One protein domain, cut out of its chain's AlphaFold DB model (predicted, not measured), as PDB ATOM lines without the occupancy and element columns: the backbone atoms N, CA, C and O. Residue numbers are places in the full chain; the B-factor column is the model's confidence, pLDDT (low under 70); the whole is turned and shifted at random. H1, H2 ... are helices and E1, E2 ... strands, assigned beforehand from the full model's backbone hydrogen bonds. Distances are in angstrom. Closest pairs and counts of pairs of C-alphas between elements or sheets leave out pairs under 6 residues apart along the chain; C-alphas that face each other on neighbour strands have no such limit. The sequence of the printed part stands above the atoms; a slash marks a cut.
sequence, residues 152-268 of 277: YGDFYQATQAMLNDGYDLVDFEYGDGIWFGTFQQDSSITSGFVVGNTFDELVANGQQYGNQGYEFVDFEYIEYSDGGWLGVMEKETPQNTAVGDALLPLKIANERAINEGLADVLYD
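Overview. This is residues 152 to 268 of the 277 residues of an uncharacterized protein of Rivularia sp. PCC 7116 (UniProt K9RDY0). A strongly twisted sheet of three strands, E3, E5 and E4, has H2 packed over one face, while the hairpin of E1 and E2 stands with E1 near the opposite face. H1 packs along the hairpin, mostly by E2, and after E5 a long link folds back to the small helices H3 and H4. The printed part has 117 residues in the order H1 E1 E2 E3 H2 E4 E5 H3 H4, a mixed class of helices and strands; both sheets are antiparallel. It is compact, with a radius of gyration of the C-alphas of 14.0 A, and elongated, spanning 44 by 27 by 23 A.

Arrangement. Look first at E5, residues 228 to 236, the inner strand between the edge strands E3, residues 189 to 196, and E4, residues 215 to 222. E3 and E5 are antiparallel, with N 192 and O 233 within hydrogen-bond range at 3.0 A; E4 and E5 form a hairpin, with N 217 and O 232 at 3.0 A. H2, residues 199 to 210, is on this sheet at a height of 6.9 A, making two layers, a helix on one face of a sheet. It lies over E3 and only just not over E5, on which 2 of its C-alphas fall; on the local plane it runs slantwise at 33 degrees to E3. E3, H2 and E4 form a split strand-helix-strand unit, two strands running the same way with E5 between them, and its crossover is right-handed. Now find the hairpin of E1, residues 168 to 175, and E2, residues 178 to 185, where N 173 and O 180 are 2.9 A apart. The closest C-alphas of E1 and E3 are those of Asp 168 and Ser 191, 5.1 A apart; for E1 and E4 they are Tyr 174 and Ile 222, 6.2 A. H1, residues 152 to 164, comes closest to E2 at the C-alphas of Phe 155 and Trp 179, 6.3 A, and only grazes the three-stranded sheet. H3, residues 254 to 260, also only grazes it, and is close but not clearly touching H4, residues 263 to 266, with the C-alphas of Ala 257 and Ala 263 closest at 7.0 A. Every O i to N i+4 pair is within hydrogen-bond range in H1 and H3; in H2 it is 6 of 8, and H4 is too short for such a pair.

Along the chain. Find C-alpha 228 at (-2.086, 36.982, 44.882); from there E5 runs 27.1 A to C-alpha 236 at (-18.189, 48.208, 26.270). E3 is 23.3 A long, E2 22.9 A, E1 20.8 A and E4 20.2 A; E1 bends by 50 degrees at residue 171 and E4 by 56 degrees at residue 218. H1 begins at C-alpha 152, (-0.491, 48.912, 46.954), and is 18.0 A long; H2 is 16.0 A, H3 10.0 A and H4 5.1 A.

Size, cuts and confidence. Look for the two C-alphas farthest apart at Ser 225 and Asn 240, 43.7 A. The printed part has no cut, and the link from E5 to H3, residues 237 to 253, is long; the other links are tight. The mean pLDDT of the printed part is 73.6, and residues 223 to 226 and 238 to 268 are under 70.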
ATOM      1  N   TYR A 152       0.834  49.154  47.510       80.44
ATOM      2  CA  TYR A 152      -0.491  48.912  46.954       80.44
ATOM      3  C   TYR A 152      -1.529  49.957  47.371       80.44
ATOM      4  O   TYR A 152      -2.391  50.321  46.578       80.44
ATOM      5  N   GLY A 153      -1.475  50.443  48.614       79.44
ATOM      6  CA  GLY A 153      -2.443  51.417  49.117       79.44
ATOM      7  C   GLY A 153      -2.438  52.701  48.289       79.44
ATOM      8  O   GLY A 153      -3.496  53.160  47.853       79.44
ATOM      9  N   ASP A 154      -1.249  53.242  48.034       83.81
ATOM     10  CA  ASP A 154      -1.057  54.427  47.201       83.81
ATOM     11  C   ASP A 154      -1.322  54.128  45.722       83.81
ATOM     12  O   ASP A 154      -1.991  54.923  45.059       83.81
ATOM     13  N   PHE A 155      -0.895  52.962  45.224       86.62
ATOM     14  CA  PHE A 155      -1.189  52.530  43.855       86.62
ATOM     15  C   PHE A 155      -2.696  52.450  43.594       86.62
ATOM     16  O   PHE A 155      -3.198  52.958  42.591       86.62
ATOM     17  N   TYR A 156      -3.449  51.893  44.542       83.50
ATOM     18  CA  TYR A 156      -4.901  51.838  44.482       83.50
ATOM     19  C   TYR A 156      -5.506  53.241  44.436       83.50
ATOM     20  O   TYR A 156      -6.380  53.499  43.613       83.50
ATOM     21  N   GLN A 157      -5.049  54.177  45.276       84.75
ATOM     22  CA  GLN A 157      -5.555  55.555  45.218       84.75
ATOM     23  C   GLN A 157      -5.237  56.229  43.879       84.75
ATOM     24  O   GLN A 157      -6.104  56.916  43.336       84.75
ATOM     25  N   ALA A 158      -4.035  56.022  43.339       88.38
ATOM     26  CA  ALA A 158      -3.635  56.559  42.043       88.38
ATOM     27  C   ALA A 158      -4.488  55.977  40.904       88.38
ATOM     28  O   ALA A 158      -5.012  56.728  40.085       88.38
ATOM     29  N   THR A 159      -4.733  54.666  40.926       85.69
ATOM     30  CA  THR A 159      -5.627  53.975  39.984       85.69
ATOM     31  C   THR A 159      -7.044  54.536  40.060       85.69
ATOM     32  O   THR A 159      -7.622  54.918  39.046       85.69
ATOM     33  N   GLN A 160      -7.596  54.698  41.266       83.81
ATOM     34  CA  GLN A 160      -8.923  55.294  41.431       83.81
ATOM     35  C   GLN A 160      -8.971  56.746  40.936       83.81
ATOM     36  O   GLN A 160     -10.011  57.178  40.441       83.81
ATOM     37  N   ALA A 161      -7.886  57.513  41.070       87.25
ATOM     38  CA  ALA A 161      -7.805  58.861  40.516       87.25
ATOM     39  C   ALA A 161      -7.842  58.838  38.979       87.25
ATOM     40  O   ALA A 161      -8.672  59.539  38.408       87.25
ATOM     41  N   MET A 162      -7.051  57.973  38.331       89.88
ATOM     42  CA  MET A 162      -7.062  57.799  36.870       89.88
ATOM     43  C   MET A 162      -8.450  57.413  36.347       89.88
ATOM     44  O   MET A 162      -8.965  58.057  35.431       89.88
ATOM     45  N   LEU A 163      -9.102  56.441  36.993       84.88
ATOM     46  CA  LEU A 163     -10.457  56.016  36.631       84.88
ATOM     47  C   LEU A 163     -11.487  57.152  36.781       84.88
ATOM     48  O   LEU A 163     -12.380  57.314  35.952       84.88
ATOM     49  N   ASN A 164     -11.364  57.989  37.818       84.62
ATOM     50  CA  ASN A 164     -12.240  59.157  37.989       84.62
ATOM     51  C   ASN A 164     -11.973  60.266  36.958       84.62
ATOM     52  O   ASN A 164     -12.890  61.030  36.645       84.62
ATOM     53  N   ASP A 165     -10.750  60.349  36.436       86.56
ATOM     54  CA  ASP A 165     -10.347  61.299  35.396       86.56
ATOM     55  C   ASP A 165     -10.713  60.813  33.978       86.56
ATOM     56  O   ASP A 165     -10.492  61.527  32.996       86.56
ATOM     57  N   GLY A 166     -11.358  59.645  33.871       85.38
ATOM     58  CA  GLY A 166     -11.865  59.090  32.618       85.38
ATOM     59  C   GLY A 166     -10.802  58.368  31.798       85.38
ATOM     60  O   GLY A 166     -10.880  58.394  30.569       85.38
ATOM     61  N   TYR A 167      -9.806  57.801  32.474       88.88
ATOM     62  CA  TYR A 167      -8.946  56.761  31.926       88.88
ATOM     63  C   TYR A 167      -9.454  55.385  32.354       88.88
ATOM     64  O   TYR A 167     -10.087  55.255  33.396       88.88
ATOM     65  N   ASP A 168      -9.105  54.370  31.588       88.81
ATOM     66  CA  ASP A 168      -9.342  52.959  31.838       88.81
ATOM     67  C   ASP A 168      -7.984  52.291  32.091       88.81
ATOM     68  O   ASP A 168      -7.028  52.530  31.356       88.81
ATOM     69  N   LEU A 169      -7.877  51.504  33.162       90.62
ATOM     70  CA  LEU A 169      -6.768  50.572  33.376       90.62
ATOM     71  C   LEU A 169      -6.843  49.477  32.307       90.62
ATOM     72  O   LEU A 169      -7.906  48.866  32.190       90.62
ATOM     73  N   VAL A 170      -5.756  49.255  31.573       90.12
ATOM     74  CA  VAL A 170      -5.675  48.228  30.515       90.12
ATOM     75  C   VAL A 170      -4.716  47.096  30.866       90.12
ATOM     76  O   VAL A 170      -4.911  45.984  30.398       90.12
ATOM     77  N   ASP A 171      -3.726  47.392  31.704       92.44
ATOM     78  CA  ASP A 171      -2.642  46.491  32.081       92.44
ATOM     79  C   ASP A 171      -2.082  46.922  33.450       92.44
ATOM     80  O   ASP A 171      -2.215  48.091  33.861       92.44
ATOM     81  N   PHE A 172      -1.504  45.972  34.176       91.44
ATOM     82  CA  PHE A 172      -0.954  46.147  35.508       91.44
ATOM     83  C   PHE A 172       0.281  45.268  35.720       91.44
ATOM     84  O   PHE A 172       0.219  44.082  35.452       91.44
ATOM     85  N   GLU A 173       1.306  45.821  36.380       92.81
ATOM     86  CA  GLU A 173       2.520  45.072  36.705       92.81
ATOM     87  C   GLU A 173       3.091  45.372  38.103       92.81
ATOM     88  O   GLU A 173       3.021  46.505  38.607       92.81
ATOM     89  N   TYR A 174       3.687  44.358  38.741       89.94
ATOM     90  CA  TYR A 174       4.466  44.492  39.974       89.94
ATOM     91  C   TYR A 174       5.919  44.016  39.826       89.94
ATOM     92  O   TYR A 174       6.264  42.867  40.092       89.94
ATOM     93  N   GLY A 175       6.815  44.980  39.610       89.81
ATOM     94  CA  GLY A 175       8.234  44.729  39.392       89.81
ATOM     95  C   GLY A 175       9.148  45.621  40.222       89.81
ATOM     96  O   GLY A 175       8.828  46.771  40.504       89.81
ATOM     97  N   ASP A 176      10.319  45.125  40.631       90.56
ATOM     98  CA  ASP A 176      11.355  45.902  41.351       90.56
ATOM     99  C   ASP A 176      10.841  46.664  42.598       90.56
ATOM    100  O   ASP A 176      11.359  47.719  42.970       90.56
ATOM    101  N   GLY A 177       9.794  46.151  43.253       89.31
ATOM    102  CA  GLY A 177       9.155  46.814  44.394       89.31
ATOM    103  C   GLY A 177       8.160  47.923  44.032       89.31
ATOM    104  O   GLY A 177       7.735  48.658  44.923       89.31
ATOM    105  N   ILE A 178       7.786  48.050  42.761       91.69
ATOM    106  CA  ILE A 178       6.954  49.121  42.217       91.69
ATOM    107  C   ILE A 178       5.694  48.514  41.615       91.69
ATOM    108  O   ILE A 178       5.753  47.639  40.762       91.69
ATOM    109  N   TRP A 179       4.551  49.035  42.042       91.81
ATOM    110  CA  TRP A 179       3.270  48.809  41.389       91.81
ATOM    111  C   TRP A 179       3.163  49.772  40.215       91.81
ATOM    112  O   TRP A 179       3.334  50.979  40.413       91.81
ATOM    113  N   PHE A 180       2.866  49.267  39.026       94.50
ATOM    114  CA  PHE A 180       2.721  50.035  37.799       94.50
ATOM    115  C   PHE A 180       1.385  49.709  37.135       94.50
ATOM    116  O   PHE A 180       0.941  48.572  37.136       94.50
ATOM    117  N   GLY A 181       0.712  50.721  36.598       94.75
ATOM    118  CA  GLY A 181      -0.530  50.540  35.855       94.75
ATOM    119  C   GLY A 181      -0.493  51.338  34.569       94.75
ATOM    120  O   GLY A 181      -0.157  52.532  34.589       94.75
ATOM    121  N   THR A 182      -0.881  50.687  33.481       95.12
ATOM    122  CA  THR A 182      -1.024  51.282  32.155       95.12
ATOM    123  C   THR A 182      -2.472  51.713  31.957       95.12
ATOM    124  O   THR A 182      -3.411  50.956  32.206       95.12
ATOM    125  N   PHE A 183      -2.676  52.957  31.519       93.25
ATOM    126  CA  PHE A 183      -4.002  53.553  31.394       93.25
ATOM    127  C   PHE A 183      -4.236  54.146  30.012       93.25
ATOM    128  O   PHE A 183      -3.355  54.786  29.436       93.25
ATOM    129  N   GLN A 184      -5.463  54.029  29.517       90.19
ATOM    130  CA  GLN A 184      -5.876  54.572  28.227       90.19
ATOM    131  C   GLN A 184      -7.227  55.264  28.336       90.19
ATOM    132  O   GLN A 184      -8.101  54.848  29.076       90.19
ATOM    133  N   GLN A 185      -7.410  56.357  27.607       88.00
ATOM    134  CA  GLN A 185      -8.678  57.063  27.554       88.00
ATOM    135  C   GLN A 185      -9.504  56.554  26.375       88.00
ATOM    136  O   GLN A 185      -9.285  56.980  25.235       88.00
ATOM    137  N   ASP A 186     -10.497  55.712  26.661       82.00
ATOM    138  CA  ASP A 186     -11.486  55.268  25.685       82.00
ATOM    139  C   ASP A 186     -12.912  55.414  26.229       82.00
ATOM    140  O   ASP A 186     -13.427  54.608  26.990       82.00
ATOM    141  N   SER A 187     -13.629  56.432  25.744       76.31
ATOM    142  CA  SER A 187     -15.028  56.674  26.136       76.31
ATOM    143  C   SER A 187     -16.008  55.534  25.806       76.31
ATOM    144  O   SER A 187     -17.174  55.597  26.210       76.31
ATOM    145  N   SER A 188     -15.584  54.547  25.012       80.94
ATOM    146  CA  SER A 188     -16.362  53.362  24.664       80.94
ATOM    147  C   SER A 188     -16.091  52.163  25.565       80.94
ATOM    148  O   SER A 188     -16.799  51.169  25.430       80.94
ATOM    149  N   ILE A 189     -15.162  52.269  26.513       80.75
ATOM    150  CA  ILE A 189     -14.814  51.219  27.470       80.75
ATOM    151  C   ILE A 189     -15.099  51.730  28.891       80.75
ATOM    152  O   ILE A 189     -15.303  52.921  29.129       80.75
ATOM    153  N   THR A 190     -15.337  50.804  29.811       83.94
ATOM    154  CA  THR A 190     -15.243  51.027  31.253       83.94
ATOM    155  C   THR A 190     -14.398  49.898  31.800       83.94
ATOM    156  O   THR A 190     -14.793  48.737  31.645       83.94
ATOM    157  N   SER A 191     -13.318  50.223  32.502       86.38
ATOM    158  CA  SER A 191     -12.487  49.208  33.139       86.38
ATOM    159  C   SER A 191     -12.414  49.296  34.664       86.38
ATOM    160  O   SER A 191     -13.016  50.148  35.333       86.38
ATOM    161  N   GLY A 192     -11.721  48.320  35.233       80.69
ATOM    162  CA  GLY A 192     -11.304  48.257  36.621       80.69
ATOM    163  C   GLY A 192     -10.597  46.933  36.868       80.69
ATOM    164  O   GLY A 192     -10.233  46.241  35.925       80.69
ATOM    165  N   PHE A 193     -10.429  46.553  38.129       84.19
ATOM    166  CA  PHE A 193      -9.734  45.315  38.455       84.19
ATOM    167  C   PHE A 193     -10.401  44.559  39.603       84.19
ATOM    168  O   PHE A 193     -11.164  45.115  40.405       84.19
ATOM    169  N   VAL A 194     -10.103  43.268  39.678       83.69
ATOM    170  CA  VAL A 194     -10.473  42.373  40.777       83.69
ATOM    171  C   VAL A 194      -9.230  41.651  41.280       83.69
ATOM    172  O   VAL A 194      -8.254  41.517  40.555       83.69
ATOM    173  N   VAL A 195      -9.272  41.188  42.527       82.56
ATOM    174  CA  VAL A 195      -8.163  40.461  43.155       82.56
ATOM    175  C   VAL A 195      -8.635  39.118  43.703       82.56
ATOM    176  O   VAL A 195      -9.817  38.961  44.032       82.56
ATOM    177  N   GLY A 196      -7.723  38.160  43.842       83.69
ATOM    178  CA  GLY A 196      -7.953  36.885  44.526       83.69
ATOM    179  C   GLY A 196      -6.645  36.290  45.041       83.69
ATOM    180  O   GLY A 196      -5.607  36.486  44.430       83.69
ATOM    181  N   ASN A 197      -6.666  35.543  46.147       83.44
ATOM    182  CA  ASN A 197      -5.440  34.921  46.682       83.44
ATOM    183  C   ASN A 197      -5.011  33.687  45.872       83.44
ATOM    184  O   ASN A 197      -3.923  33.158  46.038       83.44
ATOM    185  N   THR A 198      -5.905  33.177  45.028       86.44
ATOM    186  CA  THR A 198      -5.649  32.084  44.087       86.44
ATOM    187  C   THR A 198      -6.288  32.442  42.756       86.44
ATOM    188  O   THR A 198      -7.261  33.202  42.732       86.44
ATOM    189  N   PHE A 199      -5.812  31.848  41.665       88.94
ATOM    190  CA  PHE A 199      -6.422  32.051  40.354       88.94
ATOM    191  C   PHE A 199      -7.912  31.650  40.336       88.94
ATOM    192  O   PHE A 199      -8.756  32.372  39.813       88.94
ATOM    193  N   ASP A 200      -8.278  30.552  41.009       89.75
ATOM    194  CA  ASP A 200      -9.683  30.142  41.155       89.75
ATOM    195  C   ASP A 200     -10.531  31.206  41.877       89.75
ATOM    196  O   ASP A 200     -11.687  31.448  41.514       89.75
ATOM    197  N   GLU A 201      -9.973  31.855  42.905       87.25
ATOM    198  CA  GLU A 201     -10.640  32.947  43.618       87.25
ATOM    199  C   GLU A 201     -10.772  34.197  42.742       87.25
ATOM    200  O   GLU A 201     -11.843  34.807  42.723       87.25
ATOM    201  N   LEU A 202      -9.730  34.550  41.985       88.94
ATOM    202  CA  LEU A 202      -9.754  35.649  41.020       88.94
ATOM    203  C   LEU A 202     -10.882  35.453  40.002       88.94
ATOM    204  O   LEU A 202     -11.742  36.324  39.847       88.94
ATOM    205  N   VAL A 203     -10.941  34.274  39.375       89.88
ATOM    206  CA  VAL A 203     -11.987  33.922  38.406       89.88
ATOM    207  C   VAL A 203     -13.369  33.976  39.060       89.88
ATOM    208  O   VAL A 203     -14.303  34.550  38.492       89.88
ATOM    209  N   ALA A 204     -13.529  33.429  40.269       87.12
ATOM    210  CA  ALA A 204     -14.800  33.473  40.995       87.12
ATOM    211  C   ALA A 204     -15.238  34.908  41.344       87.12
ATOM    212  O   ALA A 204     -16.435  35.217  41.305       87.12
ATOM    213  N   ASN A 205     -14.291  35.791  41.664       83.88
ATOM    214  CA  ASN A 205     -14.550  37.202  41.933       83.88
ATOM    215  C   ASN A 205     -14.933  37.952  40.647       83.88
ATOM    216  O   ASN A 205     -15.935  38.672  40.647       83.88
ATOM    217  N   GLY A 206     -14.234  37.718  39.534       85.06
ATOM    218  CA  GLY A 206     -14.552  38.309  38.229       85.06
ATOM    219  C   GLY A 206     -15.902  37.868  37.658       85.06
ATOM    220  O   GLY A 206     -16.660  38.681  37.126       85.06
ATOM    221  N   GLN A 207     -16.297  36.606  37.861       84.69
ATOM    222  CA  GLN A 207     -17.604  36.086  37.422       84.69
ATOM    223  C   GLN A 207     -18.802  36.875  37.983       84.69
ATOM    224  O   GLN A 207     -19.870  36.917  37.362       84.69
ATOM    225  N   GLN A 208     -18.650  37.535  39.136       81.31
ATOM    226  CA  GLN A 208     -19.691  38.403  39.699       81.31
ATOM    227  C   GLN A 208     -19.973  39.622  38.801       81.31
ATOM    228  O   GLN A 208     -21.109  40.107  38.745       81.31
ATOM    229  N   TYR A 209     -18.963  40.074  38.058       81.50
ATOM    230  CA  TYR A 209     -19.029  41.186  37.112       81.50
ATOM    231  C   TYR A 209     -19.328  40.728  35.681       81.50
ATOM    232  O   TYR A 209     -19.965  41.475  34.939       81.50
ATOM    233  N   GLY A 210     -19.028  39.473  35.332       79.50
ATOM    234  CA  GLY A 210     -19.419  38.871  34.048       79.50
ATOM    235  C   GLY A 210     -20.914  38.996  33.737       79.50
ATOM    236  O   GLY A 210     -21.312  39.353  32.631       79.50
ATOM    237  N   ASN A 211     -21.778  38.851  34.749       77.19
ATOM    238  CA  ASN A 211     -23.230  39.055  34.592       77.19
ATOM    239  C   ASN A 211     -23.633  40.500  34.237       77.19
ATOM    240  O   ASN A 211     -24.781  40.751  33.867       77.19
ATOM    241  N   GLN A 212     -22.716  41.453  34.389       81.19
ATOM    242  CA  GLN A 212     -22.894  42.872  34.079       81.19
ATOM    243  C   GLN A 212     -22.253  43.254  32.734       81.19
ATOM    244  O   GLN A 212     -22.370  44.416  32.324       81.19
ATOM    245  N   GLY A 213     -21.643  42.283  32.043       85.12
ATOM    246  CA  GLY A 213     -20.978  42.438  30.753       85.12
ATOM    247  C   GLY A 213     -19.494  42.784  30.839       85.12
ATOM    248  O   GLY A 213     -18.986  43.299  29.855       85.12
ATOM    249  N   TYR A 214     -18.848  42.571  31.992       87.19
ATOM    250  CA  TYR A 214     -17.394  42.685  32.106       87.19
ATOM    251  C   TYR A 214     -16.707  41.385  31.697       87.19
ATOM    252  O   TYR A 214     -17.177  40.302  32.053       87.19
ATOM    253  N   GLU A 215     -15.579  41.499  31.022       90.31
ATOM    254  CA  GLU A 215     -14.722  40.396  30.600       90.31
ATOM    255  C   GLU A 215     -13.302  40.700  31.091       90.31
ATOM    256  O   GLU A 215     -12.922  41.865  31.210       90.31
ATOM    257  N   PHE A 216     -12.540  39.672  31.453       91.38
ATOM    258  CA  PHE A 216     -11.119  39.855  31.728       91.38
ATOM    259  C   PHE A 216     -10.389  40.168  30.431       91.38
ATOM    260  O   PHE A 216     -10.667  39.532  29.404       91.38
ATOM    261  N   VAL A 217      -9.473  41.123  30.503       90.75
ATOM    262  CA  VAL A 217      -8.587  41.493  29.395       90.75
ATOM    263  C   VAL A 217      -7.127  41.227  29.717       90.75
ATOM    264  O   VAL A 217      -6.355  41.034  28.791       90.75
ATOM    265  N   ASP A 218      -6.797  41.138  31.004       91.31
ATOM    266  CA  ASP A 218      -5.436  40.935  31.476       91.31
ATOM    267  C   ASP A 218      -5.422  40.374  32.918       91.31
ATOM    268  O   ASP A 218      -6.416  40.504  33.655       91.31
ATOM    269  N   PHE A 219      -4.327  39.716  33.303       91.31
ATOM    270  CA  PHE A 219      -4.065  39.187  34.637       91.31
ATOM    271  C   PHE A 219      -2.587  39.245  34.983       91.31
ATOM    272  O   PHE A 219      -1.780  38.807  34.188       91.31
ATOM    273  N   GLU A 220      -2.301  39.548  36.245       89.19
ATOM    274  CA  GLU A 220      -0.942  39.514  36.782       89.19
ATOM    275  C   GLU A 220      -0.904  38.761  38.112       89.19
ATOM    276  O   GLU A 220      -1.848  38.826  38.927       89.19
ATOM    277  N   TYR A 221       0.201  38.066  38.364       86.12
ATOM    278  CA  TYR A 221       0.519  37.503  39.660       86.12
ATOM    279  C   TYR A 221       1.428  38.415  40.477       86.12
ATOM    280  O   TYR A 221       2.608  38.628  40.241       86.12
ATOM    281  N   ILE A 222       0.878  38.868  41.591       78.31
ATOM    282  CA  ILE A 222       1.585  39.665  42.573       78.31
ATOM    283  C   ILE A 222       2.322  38.714  43.520       78.31
ATOM    284  O   ILE A 222       1.736  38.182  44.469       78.31
ATOM    285  N   GLU A 223       3.633  38.560  43.325       69.38
ATOM    286  CA  GLU A 223       4.491  37.746  44.204       69.38
ATOM    287  C   GLU A 223       4.663  38.361  45.619       69.38
ATOM    288  O   GLU A 223       5.166  37.721  46.545       69.38
ATOM    289  N   TYR A 224       4.240  39.614  45.845       55.91
ATOM    290  CA  TYR A 224       4.455  40.290  47.126       55.91
ATOM    291  C   TYR A 224       3.752  39.591  48.313       55.91
ATOM    292  O   TYR A 224       2.533  39.434  48.368       55.91
ATOM    293  N   SER A 225       4.576  39.234  49.302       54.28
ATOM    294  CA  SER A 225       4.278  38.576  50.583       54.28
ATOM    295  C   SER A 225       3.729  37.143  50.525       54.28
ATOM    296  O   SER A 225       4.493  36.214  50.772       54.28
ATOM    297  N   ASP A 226       2.429  36.966  50.274       56.84
ATOM    298  CA  ASP A 226       1.707  35.686  50.404       56.84
ATOM    299  C   ASP A 226       1.190  35.178  49.047       56.84
ATOM    300  O   ASP A 226       0.533  34.135  49.000       56.84
ATOM    301  N   GLY A 227       1.509  35.897  47.963       71.81
ATOM    302  CA  GLY A 227       1.016  35.613  46.623       71.81
ATOM    303  C   GLY A 227      -0.426  36.072  46.423       71.81
ATOM    304  O   GLY A 227      -1.277  35.969  47.312       71.81
ATOM    305  N   GLY A 228      -0.731  36.593  45.243       84.12
ATOM    306  CA  GLY A 228      -2.086  36.982  44.882       84.12
ATOM    307  C   GLY A 228      -2.205  37.280  43.404       84.12
ATOM    308  O   GLY A 228      -1.231  37.554  42.731       84.12
ATOM    309  N   TRP A 229      -3.423  37.232  42.899       87.12
ATOM    310  CA  TRP A 229      -3.732  37.541  41.517       87.12
ATOM    311  C   TRP A 229      -4.502  38.845  41.436       87.12
ATOM    312  O   TRP A 229      -5.433  39.068  42.223       87.12
ATOM    313  N   LEU A 230      -4.166  39.658  40.445       89.31
ATOM    314  CA  LEU A 230      -4.959  40.785  39.985       89.31
ATOM    315  C   LEU A 230      -5.438  40.485  38.568       89.31
ATOM    316  O   LEU A 230      -4.739  39.860  37.786       89.31
ATOM    317  N   GLY A 231      -6.665  40.880  38.251       89.81
ATOM    318  CA  GLY A 231      -7.192  40.782  36.895       89.81
ATOM    319  C   GLY A 231      -7.855  42.075  36.484       89.81
ATOM    320  O   GLY A 231      -8.720  42.577  37.213       89.81
ATOM    321  N   VAL A 232      -7.468  42.588  35.323       91.31
ATOM    322  CA  VAL A 232      -8.080  43.754  34.691       91.31
ATOM    323  C   VAL A 232      -9.341  43.301  33.967       91.31
ATOM    324  O   VAL A 232      -9.372  42.289  33.265       91.31
ATOM    325  N   MET A 233     -10.425  44.039  34.178       89.75
ATOM    326  CA  MET A 233     -11.726  43.756  33.594       89.75
ATOM    327  C   MET A 233     -12.235  44.954  32.813       89.75
ATOM    328  O   MET A 233     -12.260  46.065  33.340       89.75
ATOM    329  N   GLU A 234     -12.770  44.701  31.626       88.69
ATOM    330  CA  GLU A 234     -13.325  45.718  30.737       88.69
ATOM    331  C   GLU A 234     -14.739  45.385  30.286       88.69
ATOM    332  O   GLU A 234     -15.198  44.244  30.336       88.69
ATOM    333  N   LYS A 235     -15.450  46.418  29.843       86.75
ATOM    334  CA  LYS A 235     -16.785  46.329  29.267       86.75
ATOM    335  C   LYS A 235     -16.998  47.454  28.266       86.75
ATOM    336  O   LYS A 235     -16.699  48.605  28.569       86.75
ATOM    337  N   GLU A 236     -17.682  47.162  27.162       84.19
ATOM    338  CA  GLU A 236     -18.189  48.208  26.270       84.19
ATOM    339  C   GLU A 236     -19.212  49.130  26.973       84.19
ATOM    340  O   GLU A 236     -20.277  48.709  27.456       84.19
ATOM    341  N   THR A 237     -18.921  50.428  26.973       73.69
ATOM    342  CA  THR A 237     -19.793  51.509  27.434       73.69
ATOM    343  C   THR A 237     -20.774  51.902  26.322       73.69
ATOM    344  O   THR A 237     -20.363  52.352  25.247       73.69
ATOM    345  N   PRO A 238     -22.102  51.814  26.535       60.75
ATOM    346  CA  PRO A 238     -23.067  52.252  25.534       60.75
ATOM    347  C   PRO A 238     -22.905  53.746  25.206       60.75
ATOM    348  O   PRO A 238     -23.066  54.598  26.077       60.75
ATOM    349  N   GLN A 239     -22.708  54.071  23.923       50.25
ATOM    350  CA  GLN A 239     -22.465  55.415  23.351       50.25
ATOM    351  C   GLN A 239     -23.536  56.508  23.632       50.25
ATOM    352  O   GLN A 239     -23.518  57.569  23.011       50.25
ATOM    353  N   ASN A 240     -24.517  56.281  24.514       42.62
ATOM    354  CA  ASN A 240     -25.638  57.203  24.740       42.62
ATOM    355  C   ASN A 240     -26.064  57.372  26.211       42.62
ATOM    356  O   ASN A 240     -27.162  57.866  26.480       42.62
ATOM    357  N   THR A 241     -25.231  56.978  27.176       42.38
ATOM    358  CA  THR A 241     -25.409  57.401  28.570       42.38
ATOM    359  C   THR A 241     -24.771  58.771  28.755       42.38
ATOM    360  O   THR A 241     -23.605  58.985  28.437       42.38
ATOM    361  N   ALA A 242     -25.562  59.743  29.213       36.72
ATOM    362  CA  ALA A 242     -25.057  61.063  29.560       36.72
ATOM    363  C   ALA A 242     -23.874  60.936  30.537       36.72
ATOM    364  O   ALA A 242     -23.877  60.047  31.384       36.72
ATOM    365  N   VAL A 243     -22.935  61.885  30.453       42.19
ATOM    366  CA  VAL A 243     -21.691  62.070  31.244       42.19
ATOM    367  C   VAL A 243     -21.905  62.106  32.784       42.19
ATOM    368  O   VAL A 243     -21.034  62.509  33.541       42.19
ATOM    369  N   GLY A 244     -23.090  61.746  33.284       36.72
ATOM    370  CA  GLY A 244     -23.472  61.748  34.694       36.72
ATOM    371  C   GLY A 244     -23.707  60.371  35.319       36.72
ATOM    372  O   GLY A 244     -23.819  60.316  36.539       36.72
ATOM    373  N   ASP A 245     -23.740  59.286  34.540       37.72
ATOM    374  CA  ASP A 245     -23.761  57.916  35.074       37.72
ATOM    375  C   ASP A 245     -22.342  57.330  35.038       37.72
ATOM    376  O   ASP A 245     -22.124  56.245  34.506       37.72
ATOM    377  N   ALA A 246     -21.371  58.066  35.594       38.31
ATOM    378  CA  ALA A 246     -20.087  57.499  36.000       38.31
ATOM    379  C   ALA A 246     -20.387  56.432  37.062       38.31
ATOM    380  O   ALA A 246     -20.477  56.704  38.264       38.31
ATOM    381  N   LEU A 247     -20.702  55.229  36.586       40.97
ATOM    382  CA  LEU A 247     -20.900  54.052  37.400       40.97
ATOM    383  C   LEU A 247     -19.582  53.841  38.129       40.97
ATOM    384  O   LEU A 247     -18.543  53.688  37.505       40.97
ATOM    385  N   LEU A 248     -19.668  53.955  39.454       39.75
ATOM    386  CA  LEU A 248     -18.593  53.792  40.423       39.75
ATOM    387  C   LEU A 248     -17.504  52.844  39.878       39.75
ATOM    388  O   LEU A 248     -17.832  51.666  39.721       39.75
ATOM    389  N   PRO A 249     -16.269  53.318  39.606       45.00
ATOM    390  CA  PRO A 249     -15.189  52.462  39.110       45.00
ATOM    391  C   PRO A 249     -15.089  51.263  40.034       45.00
ATOM    392  O   PRO A 249     -14.908  51.502  41.227       45.00
ATOM    393  N   LEU A 250     -15.351  50.053  39.513       46.44
ATOM    394  CA  LEU A 250     -15.325  48.731  40.168       46.44
ATOM    395  C   LEU A 250     -15.058  48.791  41.689       46.44
ATOM    396  O   LEU A 250     -14.050  48.336  42.213       46.44
ATOM    397  N   LYS A 251     -15.971  49.419  42.442       41.56
ATOM    398  CA  LYS A 251     -15.644  49.924  43.794       41.56
ATOM    399  C   LYS A 251     -15.752  48.855  44.878       41.56
ATOM    400  O   LYS A 251     -15.634  49.170  46.056       41.56
ATOM    401  N   ILE A 252     -16.079  47.618  44.503       40.69
ATOM    402  CA  ILE A 252     -16.783  46.688  45.396       40.69
ATOM    403  C   ILE A 252     -15.994  45.399  45.687       40.69
ATOM    404  O   ILE A 252     -16.324  44.713  46.650       40.69
ATOM    405  N   ALA A 253     -14.893  45.093  44.989       41.19
ATOM    406  CA  ALA A 253     -14.059  43.945  45.380       41.19
ATOM    407  C   ALA A 253     -13.132  44.257  46.579       41.19
ATOM    408  O   ALA A 253     -12.910  43.404  47.441       41.19
ATOM    409  N   ASN A 254     -12.652  45.502  46.696       44.00
ATOM    410  CA  ASN A 254     -11.562  45.831  47.621       44.00
ATOM    411  C   ASN A 254     -11.969  45.994  49.093       44.00
ATOM    412  O   ASN A 254     -11.162  45.694  49.968       44.00
ATOM    413  N   GLU A 255     -13.204  46.386  49.428       41.28
ATOM    414  CA  GLU A 255     -13.595  46.498  50.848       41.28
ATOM    415  C   GLU A 255     -13.580  45.139  51.566       41.28
ATOM    416  O   GLU A 255     -13.444  45.101  52.784       41.28
ATOM    417  N   ARG A 256     -13.683  44.018  50.844       36.38
ATOM    418  CA  ARG A 256     -13.624  42.679  51.441       36.38
ATOM    419  C   ARG A 256     -12.196  42.137  51.519       36.38
ATOM    420  O   ARG A 256     -11.830  41.622  52.567       36.38
ATOM    421  N   ALA A 257     -11.372  42.364  50.494       40.62
ATOM    422  CA  ALA A 257      -9.927  42.104  50.523       40.62
ATOM    423  C   ALA A 257      -9.238  42.849  51.685       40.62
ATOM    424  O   ALA A 257      -8.558  42.241  52.514       40.62
ATOM    425  N   ILE A 258      -9.534  44.144  51.832       42.84
ATOM    426  CA  ILE A 258      -9.027  45.005  52.911       42.84
ATOM    427  C   ILE A 258      -9.546  44.569  54.300       42.84
ATOM    428  O   ILE A 258      -8.898  44.834  55.305       42.84
ATOM    429  N   ASN A 259     -10.696  43.891  54.405       38.75
ATOM    430  CA  ASN A 259     -11.280  43.524  55.706       38.75
ATOM    431  C   ASN A 259     -11.125  42.039  56.097       38.75
ATOM    432  O   ASN A 259     -11.283  41.727  57.277       38.75
ATOM    433  N   GLU A 260     -10.847  41.122  55.161       39.94
ATOM    434  CA  GLU A 260     -10.866  39.665  55.407       39.94
ATOM    435  C   GLU A 260      -9.496  38.960  55.291       39.94
ATOM    436  O   GLU A 260      -9.441  37.759  55.547       39.94
ATOM    437  N   GLY A 261      -8.388  39.666  55.016       39.31
ATOM    438  CA  GLY A 261      -7.040  39.080  55.166       39.31
ATOM    439  C   GLY A 261      -5.929  39.636  54.276       39.31
ATOM    440  O   GLY A 261      -4.769  39.496  54.638       39.31
ATOM    441  N   LEU A 262      -6.247  40.348  53.190       44.59
ATOM    442  CA  LEU A 262      -5.224  41.019  52.371       44.59
ATOM    443  C   LEU A 262      -4.678  42.298  53.044       44.59
ATOM    444  O   LEU A 262      -3.690  42.868  52.600       44.59
ATOM    445  N   ALA A 263      -5.268  42.750  54.157       40.16
ATOM    446  CA  ALA A 263      -4.758  43.893  54.922       40.16
ATOM    447  C   ALA A 263      -3.466  43.625  55.711       40.16
ATOM    448  O   ALA A 263      -2.738  44.580  55.953       40.16
ATOM    449  N   ASP A 264      -3.152  42.381  56.089       37.88
ATOM    450  CA  ASP A 264      -1.847  42.079  56.713       37.88
ATOM    451  C   ASP A 264      -0.723  41.949  55.658       37.88
ATOM    452  O   ASP A 264       0.449  42.093  55.995       37.88
ATOM    453  N   VAL A 265      -1.092  41.751  54.385       42.25
ATOM    454  CA  VAL A 265      -0.216  41.647  53.198       42.25
ATOM    455  C   VAL A 265       0.090  43.029  52.590       42.25
ATOM    456  O   VAL A 265       1.183  43.267  52.084       42.25
ATOM    457  N   LEU A 266      -0.850  43.980  52.683       42.94
ATOM    458  CA  LEU A 266      -0.824  45.247  51.928       42.94
ATOM    459  C   LEU A 266      -0.655  46.517  52.791       42.94
ATOM    460  O   LEU A 266      -0.687  47.626  52.257       42.94
ATOM    461  N   TYR A 267      -0.472  46.388  54.112       34.91
ATOM    462  CA  TYR A 267      -0.129  47.501  55.012       34.91
ATOM    463  C   TYR A 267       1.290  47.340  55.584       34.91
ATOM    464  O   TYR A 267       1.455  46.995  56.754       34.91
ATOM    465  N   ASP A 268       2.318  47.682  54.802       33.69
ATOM    466  CA  ASP A 268       3.581  48.166  55.377       33.69
ATOM    467  C   ASP A 268       3.883  49.595  54.894       33.69
ATOM    468  O   ASP A 268       3.556  50.001  53.783       33.69
TER     469      ASP A 268